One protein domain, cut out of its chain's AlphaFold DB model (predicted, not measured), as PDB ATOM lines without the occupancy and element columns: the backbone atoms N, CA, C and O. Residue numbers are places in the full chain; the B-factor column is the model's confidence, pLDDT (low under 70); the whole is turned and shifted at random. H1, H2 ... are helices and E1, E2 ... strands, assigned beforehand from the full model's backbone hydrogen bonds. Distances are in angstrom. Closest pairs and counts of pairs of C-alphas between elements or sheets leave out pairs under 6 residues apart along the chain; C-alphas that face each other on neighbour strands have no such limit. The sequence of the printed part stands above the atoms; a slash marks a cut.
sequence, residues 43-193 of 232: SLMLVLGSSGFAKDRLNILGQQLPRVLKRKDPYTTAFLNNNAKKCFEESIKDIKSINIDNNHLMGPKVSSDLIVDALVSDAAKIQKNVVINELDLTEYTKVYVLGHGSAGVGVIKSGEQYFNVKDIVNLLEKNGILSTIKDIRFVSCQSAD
ATOM      1  N   SER A  43     -30.888  24.776  23.449       92.12
ATOM      2  CA  SER A  43     -29.699  25.602  23.622       92.12
ATOM      3  C   SER A  43     -29.930  26.591  24.746       92.12
ATOM      4  O   SER A  43     -31.023  27.150  24.888       92.12
ATOM      5  N   LEU A  44     -28.877  26.785  25.521       95.69
ATOM      6  CA  LEU A  44     -28.820  27.661  26.670       95.69
ATOM      7  C   LEU A  44     -28.165  28.981  26.270       95.69
ATOM      8  O   LEU A  44     -27.191  28.981  25.524       95.69
ATOM      9  N   MET A  45     -28.664  30.098  26.775       97.12
ATOM     10  CA  MET A  45     -27.950  31.370  26.798       97.12
ATOM     11  C   MET A  45     -27.439  31.593  28.218       97.12
ATOM     12  O   MET A  45     -28.234  31.587  29.152       97.12
ATOM     13  N   LEU A  46     -26.132  31.765  28.390       97.25
ATOM     14  CA  LEU A  46     -25.500  31.962  29.689       97.25
ATOM     15  C   LEU A  46     -25.080  33.420  29.861       97.25
ATOM     16  O   LEU A  46     -24.295  33.943  29.069       97.25
ATOM     17  N   VAL A  47     -25.564  34.049  30.929       96.62
ATOM     18  CA  VAL A  47     -25.162  35.389  31.366       96.62
ATOM     19  C   VAL A  47     -24.167  35.257  32.518       96.62
ATOM     20  O   VAL A  47     -24.491  34.663  33.546       96.62
ATOM     21  N   LEU A  48     -22.958  35.803  32.345       94.75
ATOM     22  CA  LEU A  48     -21.869  35.696  33.327       94.75
ATOM     23  C   LEU A  48     -21.938  36.763  34.426       94.75
ATOM     24  O   LEU A  48     -21.527  36.512  35.555       94.75
ATOM     25  N   GLY A  49     -22.433  37.957  34.096       92.56
ATOM     26  CA  GLY A  49     -22.534  39.066  35.037       92.56
ATOM     27  C   GLY A  49     -23.450  38.764  36.225       92.56
ATOM     28  O   GLY A  49     -24.285  37.859  36.201       92.56
ATOM     29  N   SER A  50     -23.317  39.570  37.270       89.81
ATOM     30  CA  SER A  50     -24.159  39.517  38.469       89.81
ATOM     31  C   SER A  50     -24.958  40.797  38.722       89.81
ATOM     32  O   SER A  50     -25.903  40.774  39.508       89.81
ATOM     33  N   SER A  51     -24.625  41.889  38.031       89.81
ATOM     34  CA  SER A  51     -25.261  43.205  38.155       89.81
ATOM     35  C   SER A  51     -25.115  44.016  36.863       89.81
ATOM     36  O   SER A  51     -24.368  43.638  35.961       89.81
ATOM     37  N   GLY A  52     -25.804  45.160  36.779       85.06
ATOM     38  CA  GLY A  52     -25.564  46.148  35.720       85.06
ATOM     39  C   GLY A  52     -26.247  45.855  34.380       85.06
ATOM     40  O   GLY A  52     -25.858  46.407  33.351       85.06
ATOM     41  N   PHE A  53     -27.279  45.009  34.364       91.38
ATOM     42  CA  PHE A  53     -27.907  44.552  33.118       91.38
ATOM     43  C   PHE A  53     -28.757  45.587  32.384       91.38
ATOM     44  O   PHE A  53     -29.134  45.343  31.243       91.38
ATOM     45  N   ALA A  54     -29.016  46.762  32.966       87.38
ATOM     46  CA  ALA A  54     -29.751  47.827  32.283       87.38
ATOM     47  C   ALA A  54     -29.115  48.223  30.936       87.38
ATOM     48  O   ALA A  54     -29.831  48.524  29.983       87.38
ATOM     49  N   LYS A  55     -27.780  48.172  30.837       85.56
ATOM     50  CA  LYS A  55     -27.036  48.468  29.600       85.56
ATOM     51  C   LYS A  55     -26.971  47.275  28.639       85.56
ATOM     52  O   LYS A  55     -26.883  47.475  27.433       85.56
ATOM     53  N   ASP A  56     -27.106  46.058  29.159       88.12
ATOM     54  CA  ASP A  56     -26.968  44.809  28.398       88.12
ATOM     55  C   ASP A  56     -28.322  44.193  28.011       88.12
ATOM     56  O   ASP A  56     -28.377  43.212  27.266       88.12
ATOM     57  N   ARG A  57     -29.437  44.762  28.488       92.69
ATOM     58  CA  ARG A  57     -30.780  44.197  28.313       92.69
ATOM     59  C   ARG A  57     -31.146  43.954  26.852       92.69
ATOM     60  O   ARG A  57     -31.658  42.888  26.522       92.69
ATOM     61  N   LEU A  58     -30.809  44.894  25.967       92.12
ATOM     62  CA  LEU A  58     -31.059  44.761  24.529       92.12
ATOM     63  C   LEU A  58     -30.129  43.745  23.866       92.12
ATOM     64  O   LEU A  58     -30.544  43.085  22.922       92.12
ATOM     65  N   ASN A  59     -28.905  43.566  24.370       90.19
ATOM     66  CA  ASN A  59     -28.007  42.531  23.864       90.19
ATOM     67  C   ASN A  59     -28.572  41.138  24.168       90.19
ATOM     68  O   ASN A  59     -28.646  40.293  23.281       90.19
ATOM     69  N   ILE A  60     -29.042  40.919  25.400       93.69
ATOM     70  CA  ILE A  60     -29.637  39.645  25.822       93.69
ATOM     71  C   ILE A  60     -30.948  39.383  25.062       93.69
ATOM     72  O   ILE A  60     -31.106  38.310  24.480       93.69
ATOM     73  N   LEU A  61     -31.862  40.359  25.006       94.69
ATOM     74  CA  LEU A  61     -33.127  40.231  24.267       94.69
ATOM     75  C   LEU A  61     -32.902  40.076  22.755       94.69
ATOM     76  O   LEU A  61     -33.591  39.297  22.099       94.69
ATOM     77  N   GLY A  62     -31.897  40.762  22.211       92.06
ATOM     78  CA  GLY A  62     -31.518  40.732  20.799       92.06
ATOM     79  C   GLY A  62     -31.240  39.318  20.282       92.06
ATOM     80  O   GLY A  62     -31.644  38.962  19.174       92.06
ATOM     81  N   GLN A  63     -30.635  38.464  21.113       92.50
ATOM     82  CA  GLN A  63     -30.360  37.067  20.752       92.50
ATOM     83  C   GLN A  63     -31.632  36.221  20.579       92.50
ATOM     84  O   GLN A  63     -31.601  35.170  19.931       92.50
ATOM     85  N   GLN A  64     -32.763  36.666  21.133       93.56
ATOM     86  CA  GLN A  64     -34.051  35.983  21.020       93.56
ATOM     87  C   GLN A  64     -34.816  36.387  19.753       93.56
ATOM     88  O   GLN A  64     -35.671  35.623  19.303       93.56
ATOM     89  N   LEU A  65     -34.501  37.526  19.122       91.50
ATOM     90  CA  LEU A  65     -35.259  38.029  17.965       91.50
ATOM     91  C   LEU A  65     -35.358  37.018  16.812       91.50
ATOM     92  O   LEU A  65     -36.458  36.829  16.291       91.50
ATOM     93  N   PRO A  66     -34.297  36.270  16.439       90.38
ATOM     94  CA  PRO A  66     -34.415  35.246  15.403       90.38
ATOM     95  C   PRO A  66     -35.381  34.104  15.762       90.38
ATOM     96  O   PRO A  66     -35.924  33.464  14.858       90.38
ATOM     97  N   ARG A  67     -35.579  33.812  17.057       89.00
ATOM     98  CA  ARG A  67     -36.554  32.820  17.544       89.00
ATOM     99  C   ARG A  67     -37.968  33.391  17.480       89.00
ATOM    100  O   ARG A  67     -38.830  32.729  16.907       89.00
ATOM    101  N   VAL A  68     -38.163  34.619  17.973       88.69
ATOM    102  CA  VAL A  68     -39.442  35.355  17.928       88.69
ATOM    103  C   VAL A  68     -39.946  35.465  16.490       88.69
ATOM    104  O   VAL A  68     -41.042  35.004  16.181       88.69
ATOM    105  N   LEU A  69     -39.096  35.946  15.577       86.06
ATOM    106  CA  LEU A  69     -39.400  36.069  14.146       86.06
ATOM    107  C   LEU A  69     -39.835  34.743  13.511       86.06
ATOM    108  O   LEU A  69     -40.680  34.715  12.621       86.06
ATOM    109  N   LYS A  70     -39.257  33.627  13.968       87.12
ATOM    110  CA  LYS A  70     -39.555  32.281  13.464       87.12
ATOM    111  C   LYS A  70     -40.629  31.555  14.274       87.12
ATOM    112  O   LYS A  70     -40.866  30.380  13.994       87.12
ATOM    113  N   ARG A  71     -41.244  32.212  15.268       84.31
ATOM    114  CA  ARG A  71     -42.206  31.622  16.217       84.31
ATOM    115  C   ARG A  71     -41.706  30.311  16.828       84.31
ATOM    116  O   ARG A  71     -42.445  29.339  16.948       84.31
ATOM    117  N   LYS A  72     -40.415  30.266  17.150       88.06
ATOM    118  CA  LYS A  72     -39.793  29.153  17.869       88.06
ATOM    119  C   LYS A  72     -39.753  29.478  19.350       88.06
ATOM    120  O   LYS A  72     -39.653  30.650  19.706       88.06
ATOM    121  N   ASP A  73     -39.703  28.441  20.180       89.25
ATOM    122  CA  ASP A  73     -39.452  28.615  21.609       89.25
ATOM    123  C   ASP A  73     -38.206  29.485  21.827       89.25
ATOM    124  O   ASP A  73     -37.214  29.323  21.100       89.25
ATOM    125  N   PRO A  74     -38.217  30.410  22.791       92.12
ATOM    126  CA  PRO A  74     -37.035  31.190  23.108       92.12
ATOM    127  C   PRO A  74     -35.935  30.277  23.656       92.12
ATOM    128  O   PRO A  74     -36.187  29.207  24.220       92.12
ATOM    129  N   TYR A  75     -34.684  30.702  23.507       94.69
ATOM    130  CA  TYR A  75     -33.603  30.079  24.262       94.69
ATOM    131  C   TYR A  75     -33.859  30.274  25.761       94.69
ATOM    132  O   TYR A  75     -34.330  31.332  26.180       94.69
ATOM    133  N   THR A  76     -33.524  29.270  26.574       95.88
ATOM    134  CA  THR A  76     -33.499  29.465  28.030       95.88
ATOM    135  C   THR A  76     -32.326  30.378  28.369       95.88
ATOM    136  O   THR A  76     -31.206  30.077  27.965       95.88
ATOM    137  N   THR A  77     -32.567  31.465  29.097       97.06
ATOM    138  CA  THR A  77     -31.520  32.367  29.589       97.06
ATOM    139  C   THR A  77     -31.206  32.011  31.040       97.06
ATOM    140  O   THR A  77     -32.040  32.200  31.928       97.06
ATOM    141  N   ALA A  78     -30.010  31.479  31.283       97.44
ATOM    142  CA  ALA A  78     -29.516  31.150  32.610       97.44
ATOM    143  C   ALA A  78     -28.606  32.241  33.173       97.44
ATOM    144  O   ALA A  78     -27.717  32.760  32.494       97.44
ATOM    145  N   PHE A  79     -28.815  32.520  34.454       97.19
ATOM    146  CA  PHE A  79     -28.022  33.430  35.266       97.19
ATOM    147  C   PHE A  79     -27.267  32.648  36.341       97.19
ATOM    148  O   PHE A  79     -27.747  31.624  36.830       97.19
ATOM    149  N   LEU A  80     -26.105  33.150  36.760       94.69
ATOM    150  CA  LEU A  80     -25.292  32.481  37.781       94.69
ATOM    151  C   LEU A  80     -25.937  32.473  39.174       94.69
ATOM    152  O   LEU A  80     -25.597  31.637  40.005       94.69
ATOM    153  N   ASN A  81     -26.835  33.417  39.462       93.88
ATOM    154  CA  ASN A  81     -27.519  33.505  40.747       93.88
ATOM    155  C   ASN A  81     -28.853  34.263  40.638       93.88
ATOM    156  O   ASN A  81     -29.140  34.934  39.644       93.88
ATOM    157  N   ASN A  82     -29.655  34.177  41.700       95.00
ATOM    158  CA  ASN A  82     -30.970  34.811  41.773       95.00
ATOM    159  C   ASN A  82     -30.924  36.344  41.717       95.00
ATOM    160  O   ASN A  82     -31.837  36.950  41.161       95.00
ATOM    161  N   ASN A  83     -29.882  36.979  42.256       94.19
ATOM    162  CA  ASN A  83     -29.763  38.439  42.219       94.19
ATOM    163  C   ASN A  83     -29.562  38.924  40.781       94.19
ATOM    164  O   ASN A  83     -30.233  39.857  40.348       94.19
ATOM    165  N   ALA A  84     -28.716  38.231  40.021       95.06
ATOM    166  CA  ALA A  84     -28.471  38.511  38.615       95.06
ATOM    167  C   ALA A  84     -29.755  38.372  37.780       95.06
ATOM    168  O   ALA A  84     -30.116  39.281  37.031       95.06
ATOM    169  N   LYS A  85     -30.486  37.267  37.977       96.88
ATOM    170  CA  LYS A  85     -31.790  37.030  37.343       96.88
ATOM    171  C   LYS A  85     -32.776  38.165  37.640       96.88
ATOM    172  O   LYS A  85     -33.330  38.740  36.708       96.88
ATOM    173  N   LYS A  86     -32.966  38.508  38.920       95.56
ATOM    174  CA  LYS A  86     -33.887  39.575  39.345       95.56
ATOM    175  C   LYS A  86     -33.493  40.932  38.770       95.56
ATOM    176  O   LYS A  86     -34.344  41.620  38.220       95.56
ATOM    177  N   CYS A  87     -32.206  41.276  38.821       94.88
ATOM    178  CA  CYS A  87     -31.679  42.516  38.251       94.88
ATOM    179  C   CYS A  87     -32.001  42.625  36.753       94.88
ATOM    180  O   CYS A  87     -32.460  43.666  36.283       94.88
ATOM    181  N   PHE A  88     -31.824  41.537  35.998       96.50
ATOM    182  CA  PHE A  88     -32.196  41.513  34.589       96.50
ATOM    183  C   PHE A  88     -33.716  41.625  34.389       96.50
ATOM    184  O   PHE A  88     -34.165  42.432  33.578       96.50
ATOM    185  N   GLU A  89     -34.515  40.858  35.131       96.31
ATOM    186  CA  GLU A  89     -35.981  40.886  35.037       96.31
ATOM    187  C   GLU A  89     -36.566  42.266  35.340       96.31
ATOM    188  O   GLU A  89     -37.501  42.697  34.667       96.31
ATOM    189  N   GLU A  90     -35.999  42.973  36.315       95.56
ATOM    190  CA  GLU A  90     -36.332  44.361  36.625       95.56
ATOM    191  C   GLU A  90     -35.951  45.302  35.487       95.56
ATOM    192  O   GLU A  90     -36.754  46.158  35.115       95.56
ATOM    193  N   SER A  91     -34.780  45.097  34.879       95.38
ATOM    194  CA  SER A  91     -34.289  45.937  33.784       95.38
ATOM    195  C   SER A  91     -35.126  45.872  32.502       95.38
ATOM    196  O   SER A  91     -34.958  46.739  31.650       95.38
ATOM    197  N   ILE A  92     -36.005  44.874  32.344       96.69
ATOM    198  CA  ILE A  92     -36.858  44.698  31.154       96.69
ATOM    199  C   ILE A  92     -38.350  44.948  31.423       96.69
ATOM    200  O   ILE A  92     -39.181  44.669  30.554       96.69
ATOM    201  N   LYS A  93     -38.731  45.420  32.620       95.75
ATOM    202  CA  LYS A  93     -40.146  45.650  32.980       95.75
ATOM    203  C   LYS A  93     -40.823  46.673  32.066       95.75
ATOM    204  O   LYS A  93     -41.954  46.447  31.641       95.75
ATOM    205  N   ASP A  94     -40.121  47.752  31.737       94.50
ATOM    206  CA  ASP A  94     -40.559  48.775  30.785       94.50
ATOM    207  C   ASP A  94     -40.805  48.169  29.395       94.50
ATOM    208  O   ASP A  94     -41.884  48.333  28.832       94.50
ATOM    209  N   ILE A  95     -39.873  47.358  28.896       93.94
ATOM    210  CA  ILE A  95     -39.979  46.689  27.590       93.94
ATOM    211  C   ILE A  95     -41.166  45.709  27.543       93.94
ATOM    212  O   ILE A  95     -41.898  45.643  26.551       93.94
ATOM    213  N   LYS A  96     -41.406  44.964  28.630       93.81
ATOM    214  CA  LYS A  96     -42.571  44.070  28.755       93.81
ATOM    215  C   LYS A  96     -43.900  44.824  28.716       93.81
ATOM    216  O   LYS A  96     -44.892  44.255  28.271       93.81
ATOM    217  N   SER A  97     -43.922  46.068  29.190       91.06
ATOM    218  CA  SER A  97     -45.131  46.896  29.236       91.06
ATOM    219  C   SER A  97     -45.485  47.556  27.901       91.06
ATOM    220  O   SER A  97     -46.578  48.104  27.767       91.06
ATOM    221  N   ILE A  98     -44.597  47.474  26.902       88.56
ATOM    222  CA  ILE A  98     -44.866  47.971  25.554       88.56
ATOM    223  C   ILE A  98     -46.050  47.191  24.966       88.56
ATOM    224  O   ILE A  98     -46.001  45.969  24.783       88.56
ATOM    225  N   ASN A  99     -47.123  47.919  24.670       81.75
ATOM    226  CA  ASN A  99     -48.301  47.424  23.972       81.75
ATOM    227  C   ASN A  99     -48.387  48.149  22.635       81.75
ATOM    228  O   ASN A  99     -48.637  49.351  22.593       81.75
ATOM    229  N   ILE A 100     -48.157  47.412  21.554       76.38
ATOM    230  CA  ILE A 100     -48.271  47.941  20.199       76.38
ATOM    231  C   ILE A 100     -49.634  47.528  19.669       76.38
ATOM    232  O   ILE A 100     -49.948  46.339  19.632       76.38
ATOM    233  N   ASP A 101     -50.451  48.511  19.291       71.69
ATOM    234  CA  ASP A 101     -51.721  48.233  18.630       71.69
ATOM    235  C   ASP A 101     -51.439  47.541  17.288       71.69
ATOM    236  O   ASP A 101     -50.719  48.062  16.431       71.69
ATOM    237  N   ASN A 102     -52.027  46.359  17.107       65.88
ATOM    238  CA  ASN A 102     -51.926  45.570  15.883       65.88
ATOM    239  C   ASN A 102     -52.349  46.372  14.643       65.88
ATOM    240  O   ASN A 102     -51.815  46.135  13.561       65.88
ATOM    241  N   ASN A 103     -53.236  47.360  14.788       64.81
ATOM    242  CA  ASN A 103     -53.630  48.247  13.695       64.81
ATOM    243  C   ASN A 103     -52.443  49.060  13.144       64.81
ATOM    244  O   ASN A 103     -52.363  49.288  11.937       64.81
ATOM    245  N   HIS A 104     -51.476  49.436  13.989       60.47
ATOM    246  CA  HIS A 104     -50.260  50.140  13.564       60.47
ATOM    247  C   HIS A 104     -49.248  49.228  12.856       60.47
ATOM    248  O   HIS A 104     -48.428  49.716  12.078       60.47
ATOM    249  N   LEU A 105     -49.327  47.911  13.068       64.06
ATOM    250  CA  LEU A 105     -48.506  46.911  12.376       64.06
ATOM    251  C   LEU A 105     -49.118  46.451  11.043       64.06
ATOM    252  O   LEU A 105     -48.435  45.805  10.254       64.06
ATOM    253  N   MET A 106     -50.390  46.774  10.788       63.72
ATOM    254  CA  MET A 106     -51.134  46.390   9.578       63.72
ATOM    255  C   MET A 106     -51.397  47.575   8.632       63.72
ATOM    256  O   MET A 106     -52.090  47.430   7.625       63.72
ATOM    257  N   GLY A 107     -50.853  48.755   8.948       64.50
ATOM    258  CA  GLY A 107     -50.958  49.941   8.105       64.50
ATOM    259  C   GLY A 107     -50.132  49.839   6.813       64.50
ATOM    260  O   GLY A 107     -49.187  49.054   6.730       64.50
ATOM    261  N   PRO A 108     -50.421  50.679   5.802       62.03
ATOM    262  CA  PRO A 108     -49.739  50.647   4.502       62.03
ATOM    263  C   PRO A 108     -48.240  50.992   4.578       62.03
ATOM    264  O   PRO A 108     -47.496  50.719   3.638       62.03
ATOM    265  N   LYS A 109     -47.784  51.595   5.684       72.25
ATOM    266  CA  LYS A 109     -46.376  51.892   5.957       72.25
ATOM    267  C   LYS A 109     -46.087  51.678   7.441       72.25
ATOM    268  O   LYS A 109     -46.477  52.494   8.272       72.25
ATOM    269  N   VAL A 110     -45.398  50.588   7.759       75.19
ATOM    270  CA  VAL A 110     -44.961  50.264   9.123       75.19
ATOM    271  C   VAL A 110     -43.517  50.730   9.292       75.19
ATOM    272  O   VAL A 110     -42.674  50.439   8.443       75.19
ATOM    273  N   SER A 111     -43.226  51.478  10.359       82.62
ATOM    274  CA  SER A 111     -41.849  51.876  10.673       82.62
ATOM    275  C   SER A 111     -41.029  50.665  11.119       82.62
ATOM    276  O   SER A 111     -41.514  49.850  11.905       82.62
ATOM    277  N   SER A 112     -39.772  50.579  10.677       81.88
ATOM    278  CA  SER A 112     -38.817  49.580  11.169       81.88
ATOM    279  C   SER A 112     -38.674  49.627  12.691       81.88
ATOM    280  O   SER A 112     -38.584  48.576  13.316       81.88
ATOM    281  N   ASP A 113     -38.730  50.819  13.289       83.19
ATOM    282  CA  ASP A 113     -38.619  50.994  14.741       83.19
ATOM    283  C   ASP A 113     -39.792  50.333  15.467       83.19
ATOM    284  O   ASP A 113     -39.592  49.578  16.412       83.19
ATOM    285  N   LEU A 114     -41.011  50.502  14.944       81.75
ATOM    286  CA  LEU A 114     -42.213  49.875  15.498       81.75
ATOM    287  C   LEU A 114     -42.131  48.340  15.432       81.75
ATOM    288  O   LEU A 114     -42.567  47.646  16.349       81.75
ATOM    289  N   ILE A 115     -41.556  47.801  14.351       83.06
ATOM    290  CA  ILE A 115     -41.327  46.358  14.201       83.06
ATOM    291  C   ILE A 115     -40.295  45.878  15.225       83.06
ATOM    292  O   ILE A 115     -40.502  44.848  15.865       83.06
ATOM    293  N   VAL A 116     -39.189  46.604  15.396       86.25
ATOM    294  CA  VAL A 116     -38.152  46.255  16.375       86.25
ATOM    295  C   VAL A 116     -38.714  46.304  17.793       86.25
ATOM    296  O   VAL A 116     -38.521  45.343  18.539       86.25
ATOM    297  N   ASP A 117     -39.472  47.342  18.142       87.31
ATOM    298  CA  ASP A 117     -40.120  47.473  19.448       87.31
ATOM    299  C   ASP A 117     -41.082  46.310  19.721       87.31
ATOM    300  O   ASP A 117     -41.061  45.737  20.814       87.31
ATOM    301  N   ALA A 118     -41.863  45.891  18.716       87.12
ATOM    302  CA  ALA A 118     -42.748  44.731  18.820       87.12
ATOM    303  C   ALA A 118     -41.958  43.459  19.134       87.12
ATOM    304  O   ALA A 118     -42.258  42.746  20.090       87.12
ATOM    305  N   LEU A 119     -40.907  43.195  18.355       89.69
ATOM    306  CA  LEU A 119     -40.109  41.977  18.475       89.69
ATOM    307  C   LEU A 119     -39.328  41.922  19.791       89.69
ATOM    308  O   LEU A 119     -39.210  40.854  20.392       89.69
ATOM    309  N   VAL A 120     -38.791  43.056  20.243       93.06
ATOM    310  CA  VAL A 120     -38.063  43.163  21.513       93.06
ATOM    311  C   VAL A 120     -39.026  43.032  22.696       93.06
ATOM    312  O   VAL A 120     -38.698  42.345  23.667       93.06
ATOM    313  N   SER A 121     -40.229  43.612  22.610       93.50
ATOM    314  CA  SER A 121     -41.277  43.422  23.619       93.50
ATOM    315  C   SER A 121     -41.725  41.964  23.703       93.50
ATOM    316  O   SER A 121     -41.767  41.396  24.798       93.50
ATOM    317  N   ASP A 122     -41.975  41.322  22.562       91.44
ATOM    318  CA  ASP A 122     -42.323  39.903  22.496       91.44
ATOM    319  C   ASP A 122     -41.210  39.035  23.083       91.44
ATOM    320  O   ASP A 122     -41.483  38.202  23.948       91.44
ATOM    321  N   ALA A 123     -39.950  39.276  22.702       94.69
ATOM    322  CA  ALA A 123     -38.793  38.601  23.288       94.69
ATOM    323  C   ALA A 123     -38.774  38.731  24.816       94.69
ATOM    324  O   ALA A 123     -38.587  37.735  25.517       94.69
ATOM    325  N   ALA A 124     -39.013  39.936  25.341       95.69
ATOM    326  CA  ALA A 124     -39.025  40.189  26.777       95.69
ATOM    327  C   ALA A 124     -40.168  39.455  27.487       95.69
ATOM    328  O   ALA A 124     -39.972  38.957  28.597       95.69
ATOM    329  N   LYS A 125     -41.346  39.365  26.860       93.25
ATOM    330  CA  LYS A 125     -42.526  38.670  27.396       93.25
ATOM    331  C   LYS A 125     -42.337  37.154  27.427       93.25
ATOM    332  O   LYS A 125     -42.696  36.534  28.424       93.25
ATOM    333  N   ILE A 126     -41.763  36.566  26.376       90.94
ATOM    334  CA  ILE A 126     -41.653  35.104  26.247       90.94
ATOM    335  C   ILE A 126     -40.379  34.519  26.869       90.94
ATOM    336  O   ILE A 126     -40.323  33.316  27.114       90.94
ATOM    337  N   GLN A 127     -39.341  35.331  27.089       92.81
ATOM    338  CA  GLN A 127     -38.048  34.861  27.585       92.81
ATOM    339  C   GLN A 127     -38.173  34.042  28.880       92.81
ATOM    340  O   GLN A 127     -38.755  34.480  29.872       92.81
ATOM    341  N   LYS A 128     -37.527  32.870  28.891       94.62
ATOM    342  CA  LYS A 128     -37.428  31.993  30.062       94.62
ATOM    343  C   LYS A 128     -36.141  32.277  30.839       94.62
ATOM    344  O   LYS A 128     -35.061  31.914  30.376       94.62
ATOM    345  N   ASN A 129     -36.278  32.869  32.024       96.38
ATOM    346  CA  ASN A 129     -35.175  33.192  32.934       96.38
ATOM    347  C   ASN A 129     -35.065  32.194  34.081       96.38
ATOM    348  O   ASN A 129     -36.019  31.990  34.834       96.38
ATOM    349  N   VAL A 130     -33.882  31.620  34.262       96.94
ATOM    350  CA  VAL A 130     -33.614  30.603  35.288       96.94
ATOM    351  C   VAL A 130     -32.255  30.834  35.934       96.94
ATOM    352  O   VAL A 130     -31.397  31.513  35.363       96.94
ATOM    353  N   VAL A 131     -32.042  30.267  37.117       97.00
ATOM    354  CA  VAL A 131     -30.691  30.160  37.678       97.00
ATOM    355  C   VAL A 131     -30.041  28.884  37.155       97.00
ATOM    356  O   VAL A 131     -30.702  27.860  37.014       97.00
ATOM    357  N   ILE A 132     -28.743  28.932  36.857       95.19
ATOM    358  CA  ILE A 132     -28.007  27.802  36.273       95.19
ATOM    359  C   ILE A 132     -28.105  26.524  37.126       95.19
ATOM    360  O   ILE A 132     -28.258  25.440  36.577       95.19
ATOM    361  N   ASN A 133     -28.130  26.656  38.455       92.56
ATOM    362  CA  ASN A 133     -28.248  25.532  39.391       92.56
ATOM    363  C   ASN A 133     -29.648  24.891  39.431       92.56
ATOM    364  O   ASN A 133     -29.816  23.842  40.043       92.56
ATOM    365  N   GLU A 134     -30.656  25.523  38.826       92.50
ATOM    366  CA  GLU A 134     -32.023  24.992  38.727       92.50
ATOM    367  C   GLU A 134     -32.218  24.158  37.449       92.50
ATOM    368  O   GLU A 134     -33.306  23.633  37.210       92.50
ATOM    369  N   LEU A 135     -31.194  24.072  36.594       93.62
ATOM    370  CA  LEU A 135     -31.265  23.394  35.308       93.62
ATOM    371  C   LEU A 135     -30.692  21.983  35.362       93.62
ATOM    372  O   LEU A 135     -29.594  21.756  35.863       93.62
ATOM    373  N   ASP A 136     -31.385  21.068  34.690       93.88
ATOM    374  CA  ASP A 136     -30.760  19.856  34.183       93.88
ATOM    375  C   ASP A 136     -29.988  20.197  32.899       93.88
ATOM    376  O   ASP A 136     -30.561  20.383  31.820       93.88
ATOM    377  N   LEU A 137     -28.665  20.317  33.021       93.75
ATOM    378  CA  LEU A 137     -27.788  20.648  31.898       93.75
ATOM    379  C   LEU A 137     -27.763  19.560  30.815       93.75
ATOM    380  O   LEU A 137     -27.388  19.864  29.681       93.75
ATOM    381  N   THR A 138     -28.184  18.325  31.116       92.62
ATOM    382  CA  THR A 138     -28.194  17.220  30.143       92.62
ATOM    383  C   THR A 138     -29.246  17.405  29.048       92.62
ATOM    384  O   THR A 138     -29.103  16.859  27.953       92.62
ATOM    385  N   GLU A 139     -30.255  18.251  29.282       92.56
ATOM    386  CA  GLU A 139     -31.242  18.613  28.265       92.56
ATOM    387  C   GLU A 139     -30.673  19.519  27.159       92.56
ATOM    388  O   GLU A 139     -31.311  19.705  26.116       92.56
ATOM    389  N   TYR A 140     -29.501  20.123  27.382       93.88
ATOM    390  CA  TYR A 140     -28.935  21.152  26.521       93.88
ATOM    391  C   TYR A 140     -27.742  20.624  25.728       93.88
ATOM    392  O   TYR A 140     -26.745  20.160  26.266       93.88
ATOM    393  N   THR A 141     -27.796  20.784  24.407       93.88
ATOM    394  CA  THR A 141     -26.695  20.371  23.517       93.88
ATOM    395  C   THR A 141     -25.661  21.470  23.296       93.88
ATOM    396  O   THR A 141     -24.581  21.208  22.771       93.88
ATOM    397  N   LYS A 142     -26.017  22.717  23.628       95.12
ATOM    398  CA  LYS A 142     -25.232  23.907  23.303       95.12
ATOM    399  C   LYS A 142     -25.445  25.016  24.317       95.12
ATOM    400  O   LYS A 142     -26.580  25.245  24.741       95.12
ATOM    401  N   VAL A 143     -24.388  25.768  24.597       96.31
ATOM    402  CA  VAL A 143     -24.443  27.006  25.378       96.31
ATOM    403  C   VAL A 143     -23.885  28.182  24.576       96.31
ATOM    404  O   VAL A 143     -22.827  28.096  23.959       96.31
ATOM    405  N   TYR A 144     -24.619  29.289  24.581       95.94
ATOM    406  CA  TYR A 144     -24.208  30.583  24.058       95.94
ATOM    407  C   TYR A 144     -23.808  31.471  25.236       95.94
ATOM    408  O   TYR A 144     -24.665  31.893  26.008       95.94
ATOM    409  N   VAL A 145     -22.517  31.742  25.395       95.50
ATOM    410  CA  VAL A 145     -21.989  32.642  26.424       95.50
ATOM    411  C   VAL A 145     -22.145  34.078  25.939       95.50
ATOM    412  O   VAL A 145     -21.576  34.463  24.912       95.50
ATOM    413  N   LEU A 146     -22.952  34.855  26.660       94.12
ATOM    414  CA  LEU A 146     -23.292  36.226  26.302       94.12
ATOM    415  C   LEU A 146     -22.297  37.228  26.886       94.12
ATOM    416  O   LEU A 146     -21.821  37.080  28.013       94.12
ATOM    417  N   GLY A 147     -22.079  38.309  26.144       90.62
ATOM    418  CA  GLY A 147     -21.382  39.489  26.629       90.62
ATOM    419  C   GLY A 147     -20.953  40.413  25.499       90.62
ATOM    420  O   GLY A 147     -21.253  40.183  24.327       90.62
ATOM    421  N   HIS A 148     -20.237  41.463  25.866       88.31
ATOM    422  CA  HIS A 148     -19.630  42.435  24.975       88.31
ATOM    423  C   HIS A 148     -18.124  42.197  24.950       88.31
ATOM    424  O   HIS A 148     -17.463  42.305  25.980       88.31
ATOM    425  N   GLY A 149     -17.579  41.847  23.788       83.69
ATOM    426  CA  GLY A 149     -16.131  41.872  23.601       83.69
ATOM    427  C   GLY A 149     -15.658  43.289  23.289       83.69
ATOM    428  O   GLY A 149     -16.462  44.204  23.087       83.69
ATOM    429  N   SER A 150     -14.345  43.465  23.263       73.88
ATOM    430  CA  SER A 150     -13.698  44.722  22.898       73.88
ATOM    431  C   SER A 150     -12.484  44.424  22.033       73.88
ATOM    432  O   SER A 150     -11.700  43.530  22.350       73.88
ATOM    433  N   ALA A 151     -12.307  45.184  20.954       68.25
ATOM    434  CA  ALA A 151     -11.194  45.014  20.029       68.25
ATOM    435  C   ALA A 151      -9.855  45.053  20.769       68.25
ATOM    436  O   ALA A 151      -9.562  46.009  21.486       68.25
ATOM    437  N   GLY A 152      -9.041  44.017  20.563       63.69
ATOM    438  CA  GLY A 152      -7.695  43.930  21.126       63.69
ATOM    439  C   GLY A 152      -7.642  43.681  22.635       63.69
ATOM    440  O   GLY A 152      -6.558  43.751  23.205       63.69
ATOM    441  N   VAL A 153      -8.772  43.385  23.289       69.88
ATOM    442  CA  VAL A 153      -8.813  43.079  24.723       69.88
ATOM    443  C   VAL A 153      -9.318  41.653  24.926       69.88
ATOM    444  O   VAL A 153     -10.426  41.315  24.523       69.88
ATOM    445  N   GLY A 154      -8.518  40.820  25.597       80.31
ATOM    446  CA  GLY A 154      -8.843  39.423  25.915       80.31
ATOM    447  C   GLY A 154      -9.873  39.256  27.038       80.31
ATOM    448  O   GLY A 154      -9.684  38.424  27.927       80.31
ATOM    449  N   VAL A 155     -10.927  40.076  27.045       86.44
ATOM    450  CA  VAL A 155     -11.991  40.056  28.056       86.44
ATOM    451  C   VAL A 155     -13.371  40.154  27.416       86.44
ATOM    452  O   VAL A 155     -13.566  40.810  26.392       86.44
ATOM    453  N   ILE A 156     -14.349  39.543  28.074       90.31
ATOM    454  CA  ILE A 156     -15.769  39.707  27.779       90.31
ATOM    455  C   ILE A 156     -16.398  40.465  28.940       90.31
ATOM    456  O   ILE A 156     -16.267  40.075  30.097       90.31
ATOM    457  N   LYS A 157     -17.104  41.547  28.632       91.81
ATOM    458  CA  LYS A 157     -17.924  42.275  29.591       91.81
ATOM    459  C   LYS A 157     -19.327  41.674  29.644       91.81
ATOM    460  O   LYS A 157     -19.950  41.473  28.606       91.81
ATOM    461  N   SER A 158     -19.840  41.403  30.836       92.69
ATOM    462  CA  SER A 158     -21.229  40.990  31.053       92.69
ATOM    463  C   SER A 158     -21.778  41.744  32.258       92.69
ATOM    464  O   SER A 158     -21.264  41.621  33.372       92.69
ATOM    465  N   GLY A 159     -22.789  42.574  32.018       91.00
ATOM    466  CA  GLY A 159     -23.237  43.589  32.956       91.00
ATOM    467  C   GLY A 159     -22.131  44.608  33.233       91.00
ATOM    468  O   GLY A 159     -21.534  45.186  32.322       91.00
ATOM    469  N   GLU A 160     -21.816  44.817  34.506       90.94
ATOM    470  CA  GLU A 160     -20.716  45.700  34.931       90.94
ATOM    471  C   GLU A 160     -19.369  44.990  35.110       90.94
ATOM    472  O   GLU A 160     -18.363  45.638  35.395       90.94
ATOM    473  N   GLN A 161     -19.326  43.673  34.911       92.69
ATOM    474  CA  GLN A 161     -18.151  42.855  35.194       92.69
ATOM    475  C   GLN A 161     -17.394  42.482  33.921       92.69
ATOM    476  O   GLN A 161     -17.992  42.292  32.860       92.69
ATOM    477  N   TYR A 162     -16.076  42.344  34.050       92.62
ATOM    478  CA  TYR A 162     -15.177  41.880  32.997       92.62
ATOM    479  C   TYR A 162     -14.661  40.491  33.353       92.62
ATOM    480  O   TYR A 162     -14.269  40.252  34.493       92.62
ATOM    481  N   PHE A 163     -14.648  39.600  32.368       92.44
ATOM    482  CA  PHE A 163     -14.229  38.215  32.518       92.44
ATOM    483  C   PHE A 163     -13.135  37.917  31.499       92.44
ATOM    484  O   PHE A 163     -13.363  38.033  30.291       92.44
ATOM    485  N   ASN A 164     -11.948  37.541  31.969       90.81
ATOM    486  CA  ASN A 164     -10.916  36.981  31.098       90.81
ATOM    487  C   ASN A 164     -11.202  35.488  30.827       90.81
ATOM    488  O   ASN A 164     -12.100  34.889  31.421       90.81
ATOM    489  N   VAL A 165     -10.421  34.861  29.943       89.06
ATOM    490  CA  VAL A 165     -10.601  33.441  29.587       89.06
ATOM    491  C   VAL A 165     -10.554  32.520  30.811       89.06
ATOM    492  O   VAL A 165     -11.382  31.619  30.926       89.06
ATOM    493  N   LYS A 166      -9.632  32.757  31.751       91.88
ATOM    494  CA  LYS A 166      -9.499  31.948  32.970       91.88
ATOM    495  C   LYS A 166     -10.737  32.070  33.858       91.88
ATOM    496  O   LYS A 166     -11.232  31.057  34.342       91.88
ATOM    497  N   ASP A 167     -11.265  33.280  34.030       95.19
ATOM    498  CA  ASP A 167     -12.487  33.519  34.805       95.19
ATOM    499  C   ASP A 167     -13.672  32.765  34.195       95.19
ATOM    500  O   ASP A 167     -14.430  32.105  34.905       95.19
ATOM    501  N   ILE A 168     -13.799  32.820  32.867       94.88
ATOM    502  CA  ILE A 168     -14.860  32.134  32.129       94.88
ATOM    503  C   ILE A 168     -14.730  30.621  32.300       94.88
ATOM    504  O   ILE A 168     -15.706  29.976  32.669       94.88
ATOM    505  N   VAL A 169     -13.547  30.044  32.075       94.94
ATOM    506  CA  VAL A 169     -13.320  28.596  32.221       94.94
ATOM    507  C   VAL A 169     -13.655  28.135  33.637       94.94
ATOM    508  O   VAL A 169     -14.437  27.199  33.791       94.94
ATOM    509  N   ASN A 170     -13.170  28.847  34.658       96.44
ATOM    510  CA  ASN A 170     -13.467  28.537  36.055       96.44
ATOM    511  C   ASN A 170     -14.977  28.576  36.343       96.44
ATOM    512  O   ASN A 170     -15.498  27.725  37.061       96.44
ATOM    513  N   LEU A 171     -15.700  29.553  35.784       95.56
ATOM    514  CA  LEU A 171     -17.153  29.641  35.923       95.56
ATOM    515  C   LEU A 171     -17.868  28.483  35.223       95.56
ATOM    516  O   LEU A 171     -18.786  27.901  35.799       95.56
ATOM    517  N   LEU A 172     -17.464  28.137  34.002       96.00
ATOM    518  CA  LEU A 172     -18.071  27.038  33.254       96.00
ATOM    519  C   LEU A 172     -17.818  25.686  33.935       96.00
ATOM    520  O   LEU A 172     -18.721  24.852  33.989       96.00
ATOM    521  N   GLU A 173     -16.620  25.474  34.480       96.38
ATOM    522  CA  GLU A 173     -16.261  24.266  35.224       96.38
ATOM    523  C   GLU A 173     -17.042  24.167  36.537       96.38
ATOM    524  O   GLU A 173     -17.727  23.172  36.775       96.38
ATOM    525  N   LYS A 174     -17.029  25.237  37.344       95.62
ATOM    526  CA  LYS A 174     -17.737  25.303  38.632       95.62
ATOM    527  C   LYS A 174     -19.231  25.000  38.506       95.62
ATOM    528  O   LYS A 174     -19.812  24.439  39.429       95.62
ATOM    529  N   ASN A 175     -19.853  25.386  37.392       94.88
ATOM    530  CA  ASN A 175     -21.279  25.167  37.144       94.88
ATOM    531  C   ASN A 175     -21.565  23.892  36.323       94.88
ATOM    532  O   ASN A 175     -22.670  23.743  35.815       94.88
ATOM    533  N   GLY A 176     -20.595  22.984  36.151       94.44
ATOM    534  CA  GLY A 176     -20.804  21.693  35.478       94.44
ATOM    535  C   GLY A 176     -21.080  21.782  33.971       94.44
ATOM    536  O   GLY A 176     -21.538  20.816  33.357       94.44
ATOM    537  N   ILE A 177     -20.805  22.930  33.347       96.19
ATOM    538  CA  ILE A 177     -21.072  23.149  31.922       96.19
ATOM    539  C   ILE A 177     -20.044  22.401  31.074       96.19
ATOM    540  O   ILE A 177     -20.431  21.727  30.125       96.19
ATOM    541  N   LEU A 178     -18.753  22.457  31.428       95.44
ATOM    542  CA  LEU A 178     -17.684  21.813  30.643       95.44
ATOM    543  C   LEU A 178     -17.760  20.275  30.658       95.44
ATOM    544  O   LEU A 178     -17.391  19.609  29.683       95.44
ATOM    545  N   SER A 179     -18.255  19.696  31.753       94.50
ATOM    546  CA  SER A 179     -18.462  18.251  31.857       94.50
ATOM    547  C   SER A 179     -19.652  17.789  31.012       94.50
ATOM    548  O   SER A 179     -19.568  16.728  30.390       94.50
ATOM    549  N   THR A 180     -20.705  18.608  30.911       94.19
ATOM    550  CA  THR A 180     -21.999  18.208  30.333       94.19
ATOM    551  C   THR A 180     -22.187  18.639  28.874       94.19
ATOM    552  O   THR A 180     -22.604  17.841  28.038       94.19
ATOM    553  N   ILE A 181     -21.855  19.887  28.532       94.62
ATOM    554  CA  ILE A 181     -22.155  20.504  27.232       94.62
ATOM    555  C   ILE A 181     -20.865  20.658  26.422       94.62
ATOM    556  O   ILE A 181     -19.909  21.285  26.869       94.62
ATOM    557  N   LYS A 182     -20.838  20.108  25.200       92.19
ATOM    558  CA  LYS A 182     -19.641  20.120  24.336       92.19
ATOM    559  C   LYS A 182     -19.588  21.274  23.332       92.19
ATOM    560  O   LYS A 182     -18.499  21.658  22.924       92.19
ATOM    561  N   ASP A 183     -20.732  21.829  22.930       94.25
ATOM    562  CA  ASP A 183     -20.792  22.972  22.007       94.25
ATOM    563  C   ASP A 183     -20.953  24.275  22.809       94.25
ATOM    564  O   ASP A 183     -22.035  24.581  23.321       94.25
ATOM    565  N   ILE A 184     -19.856  25.023  22.943       94.50
ATOM    566  CA  ILE A 184     -19.788  26.302  23.658       94.50
ATOM    567  C   ILE A 184     -19.500  27.391  22.633       94.50
ATOM    568  O   ILE A 184     -18.506  27.330  21.910       94.50
ATOM    569  N   ARG A 185     -20.370  28.399  22.562       92.75
ATOM    570  CA  ARG A 185     -20.254  29.495  21.596       92.75
ATOM    571  C   ARG A 185     -20.235  30.827  22.306       92.75
ATOM    572  O   ARG A 185     -21.129  31.122  23.088       92.75
ATOM    573  N   PHE A 186     -19.264  31.655  21.970       89.94
ATOM    574  CA  PHE A 186     -19.238  33.046  22.391       89.94
ATOM    575  C   PHE A 186     -19.989  33.884  21.359       89.94
ATOM    576  O   PHE A 186     -19.769  33.728  20.159       89.94
ATOM    577  N   VAL A 187     -20.909  34.732  21.819       85.56
ATOM    578  CA  VAL A 187     -21.686  35.637  20.946       85.56
ATOM    579  C   VAL A 187     -21.296  37.103  21.130       85.56
ATOM    580  O   VAL A 187     -22.053  38.006  20.785       85.56
ATOM    581  N   SER A 188     -20.111  37.347  21.681       80.94
ATOM    582  CA  SER A 188     -19.537  38.674  21.850       80.94
ATOM    583  C   SER A 188     -18.918  39.185  20.547       80.94
ATOM    584  O   SER A 188     -18.200  38.476  19.843       80.94
ATOM    585  N   CYS A 189     -19.160  40.455  20.222       77.50
ATOM    586  CA  CYS A 189     -18.453  41.116  19.127       77.50
ATOM    587  C   CYS A 189     -16.948  41.157  19.418       77.50
ATOM    588  O   CYS A 189     -16.560  41.381  20.561       77.50
ATOM    589  N   GLN A 190     -16.108  41.004  18.388       68.25
ATOM    590  CA  GLN A 190     -14.645  41.152  18.495       68.25
ATOM    591  C   GLN A 190     -13.988  40.209  19.525       68.25
ATOM    592  O   GLN A 190     -12.919  40.510  20.041       68.25
ATOM    593  N   SER A 191     -14.617  39.069  19.828       61.25
ATOM    594  CA  SER A 191     -14.116  38.081  20.793       61.25
ATOM    595  C   SER A 191     -13.229  36.994  20.182       61.25
ATOM    596  O   SER A 191     -12.883  36.036  20.866       61.25
ATOM    597  N   ALA A 192     -12.946  37.093  18.886       67.25
ATOM    598  CA  ALA A 192     -12.090  36.181  18.146       67.25
ATOM    599  C   ALA A 192     -10.988  36.981  17.458       67.25
ATOM    600  O   ALA A 192     -11.172  38.166  17.151       67.25
ATOM    601  N   ASP A 193      -9.871  36.310  17.195       64.75
ATOM    602  CA  ASP A 193      -8.750  36.905  16.485       64.75
ATOM    603  C   ASP A 193      -9.192  37.418  15.109       64.75
ATOM    604  O   ASP A 193     -10.068  36.845  14.449       64.75
TER     605      ASP A 193
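Overview. This is residues 43 to 193 of the 232 residues of the protein "Putative OspB protein" of Vibrio parahaemolyticus (UniProt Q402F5). Picture a strongly twisted wall of five parallel strands, with a cluster of helices, H1, H2 and H4 round H6, toward one end of the domain and a small antiparallel sheet, E5 E6 E7, with H7 toward the other. H3 covers E3 and E2 of the wall, and residues 106 to 113 stick out beyond the cluster. The printed part has 151 residues, in the order E1 H1 H2 E2 H3 H4 H5 H6 E3 E4 E5 E6 E7 H7 H8 E8. The large sheet runs E3 E2 E1 E4 E8; the class is mixed, helices and strands. The whole is compact, with a radius of gyration of the C-alphas of 16.3 A and spans of 52 by 36 by 27 A.

Along the chain. Find C-alpha 43 at (-29.699, 25.602, 23.622), where E1, residues 43 to 47, begins. Next come H1 (57 to 62), H2 (65 to 69), E2 (76 to 79), H3 (82 to 91, 14.1 A), H4 (93 to 97) and H5 (102 to 105). H6, residues 112 to 126, runs 21.1 A from C-alpha 112 at (-38.817, 49.580, 11.169). Then read E3 (128 to 131), E4 (140 to 146, 16.1 A), E5 (148 to 150), E6 (153 to 158, 14.1 A), E7 (161 to 164), H7 (165 to 174, 14.1 A), H8 (177 to 180) and E8 (183 to 186), ending at (-19.238, 33.046, 22.391).

Arrangement. In the large sheet look for N 46 and O 144 at 2.8 A between E1 and E4, N 45 and O 76 at 2.8 A between E2 and E1, N 77 and O 128 at 2.8 A between E3 and E2, and N 145 and O 185 at 2.8 A between E4 and E8. E1, H1 H2, E2 is a strand-helix-strand unit, parallel neighbour strands joined through helices, with a right-handed crossover; E2, H3 H4 H5 H6, E3 is another. H3, at a height of 9.2 A over the sheet, makes two layers with it; H1 and H8 only graze it. The hub H6 touches H1 (C-alphas 61 and 123 closest, 6.0 A), H2 (65 and 119, 6.3 A) and H4 (95 and 121, 5.3 A). H5 is close to H6 but not clearly touching. E5 E6 E7 is a meander of two hairpins, with N 148 and O 157 at 2.8 A and N 163 and O 156 at 2.8 A; H7 only grazes it. Each O i to N i+4 pair is within hydrogen-bond range in H1, H2, H3, H4, H6 and H7; H5 and H8 are too short for one.

Size, cuts and confidence. The farthest C-alphas, of Pro 108 and Lys 174, are 53.2 A apart. The printed part has no cut and no long link. Confidence is under 70 at residues 102 to 108, 151 to 153 and 190 to 193.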